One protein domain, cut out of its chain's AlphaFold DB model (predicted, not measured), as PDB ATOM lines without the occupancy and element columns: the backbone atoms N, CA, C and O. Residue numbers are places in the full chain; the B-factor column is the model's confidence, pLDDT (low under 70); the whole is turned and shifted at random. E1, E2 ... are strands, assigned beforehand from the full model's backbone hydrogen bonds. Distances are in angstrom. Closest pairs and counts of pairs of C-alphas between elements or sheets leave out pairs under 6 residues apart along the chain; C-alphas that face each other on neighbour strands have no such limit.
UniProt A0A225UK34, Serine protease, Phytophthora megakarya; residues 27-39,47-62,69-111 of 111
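This is residues 27 to 39, 47 to 62 and 69 to 111 of the 111 residues of the protein "Serine protease" of Phytophthora megakarya (UniProt A0A225UK34). With little regular structure, this is a long two-stranded ribbon, E2 and E3, with short E1 crossing near the beginning of E2 and a long loop, residues 81 to 111, after E3; residues 85 to 90 stick out. The 72 printed residues have no named helix and three strands, E1, E2, E3 along the chain and across the sheet; E2 and E3 are antiparallel. All strand by class, with 20 residues in named elements, the whole is loose, with a radius of gyration of the C-alphas of 14.4 A, and spans 45 by 29 by 19 A.

E1, residues 31 to 33, and E2, residues 49 to 57, meet only at a point, where C-alphas 32 and 50 face each other at 4.6 A. E3, residues 73 to 80, is antiparallel to E2 at 159 degrees, with N 50 and O 80 within hydrogen-bond range at 2.9 A.

From first to last C-alpha, E1 measures 6.5 A from (28.864, -34.990, 32.521), E2 26.0 A, and E3 22.1 A to (37.974, -38.418, 29.440).

The C-alphas farthest apart, of Asp 69 and Thr 85, are 47.4 A apart. Cuts leave 14.0 A between C-alphas 39 and 47 and 19.4 A between C-alphas 62 and 69. The pLDDT is under 70 at residues 37 to 39, 47 and 106 to 111.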
ATOM      1  N   LEU A  27      30.420 -28.954  21.662       90.38
ATOM      2  CA  LEU A  27      30.416 -29.907  22.762       90.38
ATOM      3  C   LEU A  27      29.234 -29.615  23.690       90.38
ATOM      4  O   LEU A  27      29.082 -28.480  24.141       90.38
ATOM      5  N   ASN A  28      28.455 -30.637  24.035       92.94
ATOM      6  CA  ASN A  28      27.286 -30.518  24.918       92.94
ATOM      7  C   ASN A  28      27.614 -30.341  26.419       92.94
ATOM      8  O   ASN A  28      26.703 -30.325  27.244       92.94
ATOM      9  N   GLY A  29      28.892 -30.188  26.768       92.44
ATOM     10  CA  GLY A  29      29.371 -30.110  28.145       92.44
ATOM     11  C   GLY A  29      29.751 -31.474  28.724       92.44
ATOM     12  O   GLY A  29      29.325 -32.520  28.245       92.44
ATOM     13  N   TRP A  30      30.594 -31.451  29.752       92.12
ATOM     14  CA  TRP A  30      31.074 -32.656  30.423       92.12
ATOM     15  C   TRP A  30      30.092 -33.096  31.509       92.12
ATOM     16  O   TRP A  30      29.730 -32.296  32.370       92.12
ATOM     17  N   TYR A  31      29.701 -34.368  31.492       90.00
ATOM     18  CA  TYR A  31      28.864 -34.990  32.521       90.00
ATOM     19  C   TYR A  31      29.538 -36.258  33.068       90.00
ATOM     20  O   TYR A  31      30.297 -36.898  32.336       90.00
ATOM     21  N   PRO A  32      29.315 -36.619  34.346       89.44
ATOM     22  CA  PRO A  32      29.904 -37.826  34.918       89.44
ATOM     23  C   PRO A  32      29.405 -39.080  34.189       89.44
ATOM     24  O   PRO A  32      28.255 -39.147  33.749       89.44
ATOM     25  N   CYS A  33      30.280 -40.070  34.043       84.94
ATOM     26  CA  CYS A  33      29.954 -41.368  33.460       84.94
ATOM     27  C   CYS A  33      30.820 -42.479  34.071       84.94
ATOM     28  O   CYS A  33      31.758 -42.210  34.823       84.94
ATOM     29  N   THR A  34      30.501 -43.739  33.769       81.12
ATOM     30  CA  THR A  34      31.226 -44.884  34.331       81.12
ATOM     31  C   THR A  34      32.652 -44.971  33.785       81.12
ATOM     32  O   THR A  34      32.905 -44.766  32.596       81.12
ATOM     33  N   GLU A  35      33.603 -45.308  34.660       77.25
ATOM     34  CA  GLU A  35      34.987 -45.586  34.259       77.25
ATOM     35  C   GLU A  35      35.100 -46.898  33.477       77.25
ATOM     36  O   GLU A  35      35.966 -47.017  32.626       77.25
ATOM     37  N   TYR A  36      34.190 -47.852  33.651       70.62
ATOM     38  CA  TYR A  36      34.219 -49.102  32.895       70.62
ATOM     39  C   TYR A  36      32.927 -49.288  32.102       70.62
ATOM     40  O   TYR A  36      31.828 -48.994  32.580       70.62
ATOM     41  N   THR A  37      33.074 -49.743  30.857       63.62
ATOM     42  CA  THR A  37      31.954 -50.008  29.933       63.62
ATOM     43  C   THR A  37      31.326 -51.385  30.184       63.62
ATOM     44  O   THR A  37      30.165 -51.600  29.845       63.62
ATOM     45  N   PHE A  38      32.063 -52.305  30.820       57.94
ATOM     46  CA  PHE A  38      31.595 -53.642  31.185       57.94
ATOM     47  C   PHE A  38      32.115 -54.003  32.574       57.94
ATOM     48  O   PHE A  38      33.260 -54.417  32.675       57.94
ATOM     49  N   ASP A  39      31.303 -53.881  33.623       53.78
ATOM     50  CA  ASP A  39      31.586 -54.565  34.887       53.78
ATOM     51  C   ASP A  39      30.281 -54.934  35.610       53.78
ATOM     52  O   ASP A  39      29.563 -54.082  36.125       53.78
ATOM     53  N   GLU A  47      33.157 -41.515  40.391       60.38
ATOM     54  CA  GLU A  47      33.025 -41.245  38.954       60.38
ATOM     55  C   GLU A  47      34.178 -40.325  38.505       60.38
ATOM     56  O   GLU A  47      34.050 -39.102  38.496       60.38
ATOM     57  N   LEU A  48      35.344 -40.902  38.200       76.75
ATOM     58  CA  LEU A  48      36.502 -40.158  37.691       76.75
ATOM     59  C   LEU A  48      36.366 -39.839  36.199       76.75
ATOM     60  O   LEU A  48      37.030 -38.933  35.704       76.75
ATOM     61  N   ALA A  49      35.512 -40.561  35.473       87.06
ATOM     62  CA  ALA A  49      35.306 -40.341  34.054       87.06
ATOM     63  C   ALA A  49      34.252 -39.264  33.782       87.06
ATOM     64  O   ALA A  49      33.212 -39.172  34.436       87.06
ATOM     65  N   GLN A  50      34.520 -38.467  32.754       90.19
ATOM     66  CA  GLN A  50      33.586 -37.494  32.212       90.19
ATOM     67  C   GLN A  50      33.341 -37.788  30.740       90.19
ATOM     68  O   GLN A  50      34.275 -38.044  29.981       90.19
ATOM     69  N   CYS A  51      32.086 -37.709  30.331       91.50
ATOM     70  CA  CYS A  51      31.653 -37.953  28.971       91.50
ATOM     71  C   CYS A  51      31.065 -36.685  28.361       91.50
ATOM     72  O   CYS A  51      30.593 -35.796  29.074       91.50
ATOM     73  N   ALA A  52      31.126 -36.601  27.039       93.94
ATOM     74  CA  ALA A  52      30.516 -35.535  26.265       93.94
ATOM     75  C   ALA A  52      30.234 -36.010  24.835       93.94
ATOM     76  O   ALA A  52      30.791 -37.002  24.358       93.94
ATOM     77  N   VAL A  53      29.379 -35.272  24.139       94.38
ATOM     78  CA  VAL A  53      29.089 -35.434  22.716       94.38
ATOM     79  C   VAL A  53      29.517 -34.167  21.996       94.38
ATOM     80  O   VAL A  53      29.080 -33.062  22.329       94.38
ATOM     81  N   TYR A  54      30.391 -34.342  21.012       93.44
ATOM     82  CA  TYR A  54      30.803 -33.304  20.084       93.44
ATOM     83  C   TYR A  54      30.052 -33.477  18.766       93.44
ATOM     84  O   TYR A  54      30.192 -34.503  18.106       93.44
ATOM     85  N   SER A  55      29.282 -32.469  18.367       94.12
ATOM     86  CA  SER A  55      28.570 -32.471  17.093       94.12
ATOM     87  C   SER A  55      29.449 -31.852  16.002       94.12
ATOM     88  O   SER A  55      29.837 -30.679  16.067       94.12
ATOM     89  N   ALA A  56      29.818 -32.655  15.007       92.44
ATOM     90  CA  ALA A  56      30.695 -32.273  13.904       92.44
ATOM     91  C   ALA A  56      29.915 -32.241  12.586       92.44
ATOM     92  O   ALA A  56      29.003 -33.040  12.421       92.44
ATOM     93  N   PRO A  57      30.275 -31.389  11.612       92.81
ATOM     94  CA  PRO A  57      29.649 -31.465  10.302       92.81
ATOM     95  C   PRO A  57      30.020 -32.781   9.608       92.81
ATOM     96  O   PRO A  57      31.184 -33.190   9.625       92.81
ATOM     97  N   LEU A  58      29.041 -33.409   8.961       91.69
ATOM     98  CA  LEU A  58      29.246 -34.569   8.094       91.69
ATOM     99  C   LEU A  58      30.080 -34.180   6.864       91.69
ATOM    100  O   LEU A  58      30.977 -34.913   6.456       91.69
ATOM    101  N   CYS A  59      29.807 -32.993   6.317       92.38
ATOM    102  CA  CYS A  59      30.547 -32.386   5.219       92.38
ATOM    103  C   CYS A  59      31.153 -31.049   5.639       92.38
ATOM    104  O   CYS A  59      30.443 -30.120   6.025       92.38
ATOM    105  N   TYR A  60      32.476 -30.925   5.530       89.75
ATOM    106  CA  TYR A  60      33.137 -29.637   5.720       89.75
ATOM    107  C   TYR A  60      32.978 -28.753   4.469       89.75
ATOM    108  O   TYR A  60      33.064 -29.268   3.347       89.75
ATOM    109  N   PRO A  61      32.795 -27.426   4.637       88.00
ATOM    110  CA  PRO A  61      32.657 -26.503   3.514       88.00
ATOM    111  C   PRO A  61      33.817 -26.617   2.519       88.00
ATOM    112  O   PRO A  61      34.982 -26.608   2.911       88.00
ATOM    113  N   GLY A  62      33.491 -26.715   1.229       91.31
ATOM    114  CA  GLY A  62      34.471 -26.839   0.143       91.31
ATOM    115  C   GLY A  62      34.965 -28.263  -0.140       91.31
ATOM    116  O   GLY A  62      35.727 -28.438  -1.086       91.31
ATOM    117  N   ASP A  69      17.999 -34.365   2.588       94.44
ATOM    118  CA  ASP A  69      17.306 -35.401   3.358       94.44
ATOM    119  C   ASP A  69      18.186 -36.080   4.424       94.44
ATOM    120  O   ASP A  69      17.718 -36.966   5.144       94.44
ATOM    121  N   VAL A  70      19.448 -35.664   4.560       93.06
ATOM    122  CA  VAL A  70      20.420 -36.252   5.491       93.06
ATOM    123  C   VAL A  70      20.782 -35.251   6.588       93.06
ATOM    124  O   VAL A  70      20.925 -34.055   6.348       93.06
ATOM    125  N   ASN A  71      20.974 -35.740   7.818       90.44
ATOM    126  CA  ASN A  71      21.472 -34.902   8.909       90.44
ATOM    127  C   ASN A  71      22.888 -34.381   8.569       90.44
ATOM    128  O   ASN A  71      23.799 -35.191   8.385       90.44
ATOM    129  N   PRO A  72      23.109 -33.052   8.514       91.69
ATOM    130  CA  PRO A  72      24.416 -32.470   8.209       91.69
ATOM    131  C   PRO A  72      25.420 -32.581   9.352       91.69
ATOM    132  O   PRO A  72      26.561 -32.154   9.180       91.69
ATOM    133  N   MET A  73      25.025 -33.135  10.498       93.00
ATOM    134  CA  MET A  73      25.878 -33.317  11.662       93.00
ATOM    135  C   MET A  73      26.028 -34.795  12.030       93.00
ATOM    136  O   MET A  73      25.108 -35.597  11.871       93.00
ATOM    137  N   VAL A  74      27.196 -35.131  12.566       92.25
ATOM    138  CA  VAL A  74      27.507 -36.410  13.197       92.25
ATOM    139  C   VAL A  74      27.884 -36.173  14.652       92.25
ATOM    140  O   VAL A  74      28.687 -35.293  14.971       92.25
ATOM    141  N   ASP A  75      27.312 -36.989  15.528       93.38
ATOM    142  CA  ASP A  75      27.589 -36.948  16.955       93.38
ATOM    143  C   ASP A  75      28.768 -37.862  17.289       93.38
ATOM    144  O   ASP A  75      28.766 -39.062  17.006       93.38
ATOM    145  N   ILE A  76      29.796 -37.274  17.895       91.56
ATOM    146  CA  ILE A  76      31.024 -37.950  18.302       91.56
ATOM    147  C   ILE A  76      31.029 -38.038  19.822       91.56
ATOM    148  O   ILE A  76      31.175 -37.033  20.517       91.56
ATOM    149  N   PHE A  77      30.877 -39.253  20.341       90.75
ATOM    150  CA  PHE A  77      30.984 -39.518  21.769       90.75
ATOM    151  C   PHE A  77      32.451 -39.532  22.207       90.75
ATOM    152  O   PHE A  77      33.283 -40.202  21.595       90.75
ATOM    153  N   VAL A  78      32.756 -38.824  23.292       91.19
ATOM    154  CA  VAL A  78      34.081 -38.803  23.914       91.19
ATOM    155  C   VAL A  78      33.968 -39.076  25.408       91.19
ATOM    156  O   VAL A  78      33.020 -38.649  26.067       91.19
ATOM    157  N   LYS A  79      34.974 -39.762  25.944       89.94
ATOM    158  CA  LYS A  79      35.167 -40.018  27.370       89.94
ATOM    159  C   LYS A  79      36.561 -39.533  27.747       89.94
ATOM    160  O   LYS A  79      37.507 -39.760  26.993       89.94
ATOM    161  N   ARG A  80      36.692 -38.866  28.890       89.75
ATOM    162  CA  ARG A  80      37.974 -38.418  29.440       89.75
ATOM    163  C   ARG A  80      38.109 -38.801  30.904       89.75
ATOM    164  O   ARG A  80      37.120 -38.841  31.630       89.75
ATOM    165  N   LEU A  81      39.354 -38.982  31.323       89.50
ATOM    166  CA  LEU A  81      39.770 -39.068  32.717       89.50
ATOM    167  C   LEU A  81      40.546 -37.776  33.027       89.50
ATOM    168  O   LEU A  81      41.634 -37.591  32.474       89.50
ATOM    169  N   PRO A  82      39.992 -36.833  33.810       90.50
ATOM    170  CA  PRO A  82      40.689 -35.604  34.170       90.50
ATOM    171  C   PRO A  82      41.977 -35.895  34.945       90.50
ATOM    172  O   PRO A  82      42.058 -36.862  35.704       90.50
ATOM    173  N   ALA A  83      42.980 -35.032  34.781       89.94
ATOM    174  CA  ALA A  83      44.212 -35.136  35.551       89.94
ATOM    175  C   ALA A  83      43.910 -35.042  37.057       89.94
ATOM    176  O   ALA A  83      43.198 -34.146  37.504       89.94
ATOM    177  N   THR A  84      44.466 -35.967  37.839       87.44
ATOM    178  CA  THR A  84      44.282 -36.018  39.300       87.44
ATOM    179  C   THR A  84      45.304 -35.176  40.058       87.44
ATOM    180  O   THR A  84      45.167 -34.960  41.262       87.44
ATOM    181  N   THR A  85      46.342 -34.697  39.371       87.12
ATOM    182  CA  THR A  85      47.397 -33.855  39.930       87.12
ATOM    183  C   THR A  85      47.425 -32.505  39.223       87.12
ATOM    184  O   THR A  85      47.410 -32.426  37.998       87.12
ATOM    185  N   GLY A  86      47.492 -31.425  40.005       85.50
ATOM    186  CA  GLY A  86      47.478 -30.062  39.476       85.50
ATOM    187  C   GLY A  86      46.085 -29.587  39.053       85.50
ATOM    188  O   GLY A  86      45.076 -30.030  39.596       85.50
ATOM    189  N   ASP A  87      46.053 -28.635  38.123       87.88
ATOM    190  CA  ASP A  87      44.822 -28.068  37.570       87.88
ATOM    191  C   ASP A  87      44.359 -28.891  36.358       87.88
ATOM    192  O   ASP A  87      45.014 -28.903  35.308       87.88
ATOM    193  N   SER A  88      43.233 -29.590  36.505       85.62
ATOM    194  CA  SER A  88      42.683 -30.458  35.464       85.62
ATOM    195  C   SER A  88      42.245 -29.704  34.210       85.62
ATOM    196  O   SER A  88      42.279 -30.287  33.127       85.62
ATOM    197  N   ASP A  89      41.862 -28.430  34.327       87.31
ATOM    198  CA  ASP A  89      41.350 -27.649  33.193       87.31
ATOM    199  C   ASP A  89      42.477 -27.120  32.296       87.31
ATOM    200  O   ASP A  89      42.265 -26.880  31.106       87.31
ATOM    201  N   ASN A  90      43.689 -26.999  32.846       88.69
ATOM    202  CA  ASN A  90      44.881 -26.510  32.146       88.69
ATOM    203  C   ASN A  90      45.919 -27.602  31.842       88.69
ATOM    204  O   ASN A  90      46.974 -27.320  31.269       88.69
ATOM    205  N   SER A  91      45.643 -28.849  32.220       91.12
ATOM    206  CA  SER A  91      46.532 -29.980  31.952       91.12
ATOM    207  C   SER A  91      46.482 -30.419  30.482       91.12
ATOM    208  O   SER A  91      45.453 -30.335  29.812       91.12
ATOM    209  N   SER A  92      47.607 -30.922  29.967       92.19
ATOM    210  CA  SER A  92      47.681 -31.469  28.607       92.19
ATOM    211  C   SER A  92      46.811 -32.719  28.455       92.19
ATOM    212  O   SER A  92      46.830 -33.605  29.306       92.19
ATOM    213  N   ASN A  93      46.109 -32.826  27.325       91.38
ATOM    214  CA  ASN A  93      45.289 -33.992  26.998       91.38
ATOM    215  C   ASN A  93      46.103 -35.031  26.216       91.38
ATOM    216  O   ASN A  93      46.823 -34.683  25.279       91.38
ATOM    217  N   VAL A  94      45.928 -36.309  26.553       90.94
ATOM    218  CA  VAL A  94      46.400 -37.443  25.748       90.94
ATOM    219  C   VAL A  94      45.186 -38.097  25.102       90.94
ATOM    220  O   VAL A  94      44.237 -38.459  25.791       90.94
ATOM    221  N   TRP A  95      45.213 -38.239  23.779       90.81
ATOM    222  CA  TRP A  95      44.139 -38.877  23.022       90.81
ATOM    223  C   TRP A  95      44.497 -40.325  22.720       90.81
ATOM    224  O   TRP A  95      45.524 -40.594  22.097       90.81
ATOM    225  N   LEU A  96      43.626 -41.241  23.134       87.25
ATOM    226  CA  LEU A  96      43.705 -42.650  22.779       87.25
ATOM    227  C   LEU A  96      42.611 -42.974  21.761       87.25
ATOM    228  O   LEU A  96      41.427 -42.760  22.017       87.25
ATOM    229  N   LEU A  97      43.027 -43.494  20.609       87.50
ATOM    230  CA  LEU A  97      42.153 -44.023  19.569       87.50
ATOM    231  C   LEU A  97      42.522 -45.493  19.382       87.50
ATOM    232  O   LEU A  97      43.456 -45.818  18.653       87.50
ATOM    233  N   ASP A  98      41.830 -46.355  20.114       82.44
ATOM    234  CA  ASP A  98      42.034 -47.805  20.109       82.44
ATOM    235  C   ASP A  98      40.845 -48.531  19.458       82.44
ATOM    236  O   ASP A  98      39.743 -47.977  19.365       82.44
ATOM    237  N   GLY A  99      41.075 -49.765  19.005       80.00
ATOM    238  CA  GLY A  99      40.120 -50.602  18.285       80.00
ATOM    239  C   GLY A  99      40.425 -50.729  16.788       80.00
ATOM    240  O   GLY A  99      41.575 -50.778  16.356       80.00
ATOM    241  N   GLY A 100      39.367 -50.815  15.985       81.12
ATOM    242  CA  GLY A 100      39.407 -50.816  14.523       81.12
ATOM    243  C   GLY A 100      38.225 -50.020  13.966       81.12
ATOM    244  O   GLY A 100      37.416 -49.506  14.742       81.12
ATOM    245  N   PRO A 101      38.073 -49.907  12.638       82.25
ATOM    246  CA  PRO A 101      36.903 -49.253  12.062       82.25
ATOM    247  C   PRO A 101      35.605 -49.880  12.597       82.25
ATOM    248  O   PRO A 101      35.424 -51.093  12.531       82.25
ATOM    249  N   GLY A 102      34.717 -49.049  13.146       82.81
ATOM    250  CA  GLY A 102      33.435 -49.488  13.712       82.81
ATOM    251  C   GLY A 102      33.483 -50.016  15.151       82.81
ATOM    252  O   GLY A 102      32.427 -50.342  15.688       82.81
ATOM    253  N   VAL A 103      34.655 -50.073  15.798       82.88
ATOM    254  CA  VAL A 103      34.782 -50.448  17.218       82.88
ATOM    255  C   VAL A 103      35.122 -49.203  18.045       82.88
ATOM    256  O   VAL A 103      36.126 -48.552  17.757       82.88
ATOM    257  N   PRO A 104      34.318 -48.838  19.061       78.12
ATOM    258  CA  PRO A 104      34.570 -47.643  19.858       78.12
ATOM    259  C   PRO A 104      35.711 -47.862  20.860       78.12
ATOM    260  O   PRO A 104      35.715 -48.843  21.605       78.12
ATOM    261  N   SER A 105      36.622 -46.893  20.969       80.12
ATOM    262  CA  SER A 105      37.761 -46.952  21.904       80.12
ATOM    263  C   SER A 105      37.347 -46.998  23.379       80.12
ATOM    264  O   SER A 105      38.120 -47.418  24.229       80.12
ATOM    265  N   THR A 106      36.113 -46.609  23.698       66.25
ATOM    266  CA  THR A 106      35.558 -46.668  25.059       66.25
ATOM    267  C   THR A 106      35.269 -48.091  25.533       66.25
ATOM    268  O   THR A 106      35.017 -48.302  26.714       66.25
ATOM    269  N   THR A 107      35.303 -49.081  24.638       63.94
ATOM    270  CA  THR A 107      35.203 -50.501  25.014       63.94
ATOM    271  C   THR A 107      36.541 -51.102  25.440       63.94
ATOM    272  O   THR A 107      36.561 -52.193  26.014       63.94
ATOM    273  N   SER A 108      37.654 -50.403  25.202       61.31
ATOM    274  CA  SER A 108      38.975 -50.841  25.639       61.31
ATOM    275  C   SER A 108      39.139 -50.648  27.144       61.31
ATOM    276  O   SER A 108      38.820 -49.597  27.684       61.31
ATOM    277  N   LYS A 109      39.733 -51.642  27.817       53.53
ATOM    278  CA  LYS A 109      40.028 -51.620  29.266       53.53
ATOM    279  C   LYS A 109      40.954 -50.480  29.722       53.53
ATOM    280  O   LYS A 109      41.179 -50.330  30.916       53.53
ATOM    281  N   PHE A 110      41.541 -49.742  28.784       50.50
ATOM    282  CA  PHE A 110      42.475 -48.645  29.038       50.50
ATOM    283  C   PHE A 110      41.802 -47.262  29.072       50.50
ATOM    284  O   PHE A 110      42.511 -46.268  29.224       50.50
ATOM    285  N   CYS A 111      40.470 -47.200  28.941       51.16
ATOM    286  CA  CYS A 111      39.665 -45.981  29.041       51.16
ATOM    287  C   CYS A 111      38.557 -46.106  30.077       51.16
ATOM    288  O   CYS A 111      37.768 -47.070  29.988       51.16
TER     289      CYS A 111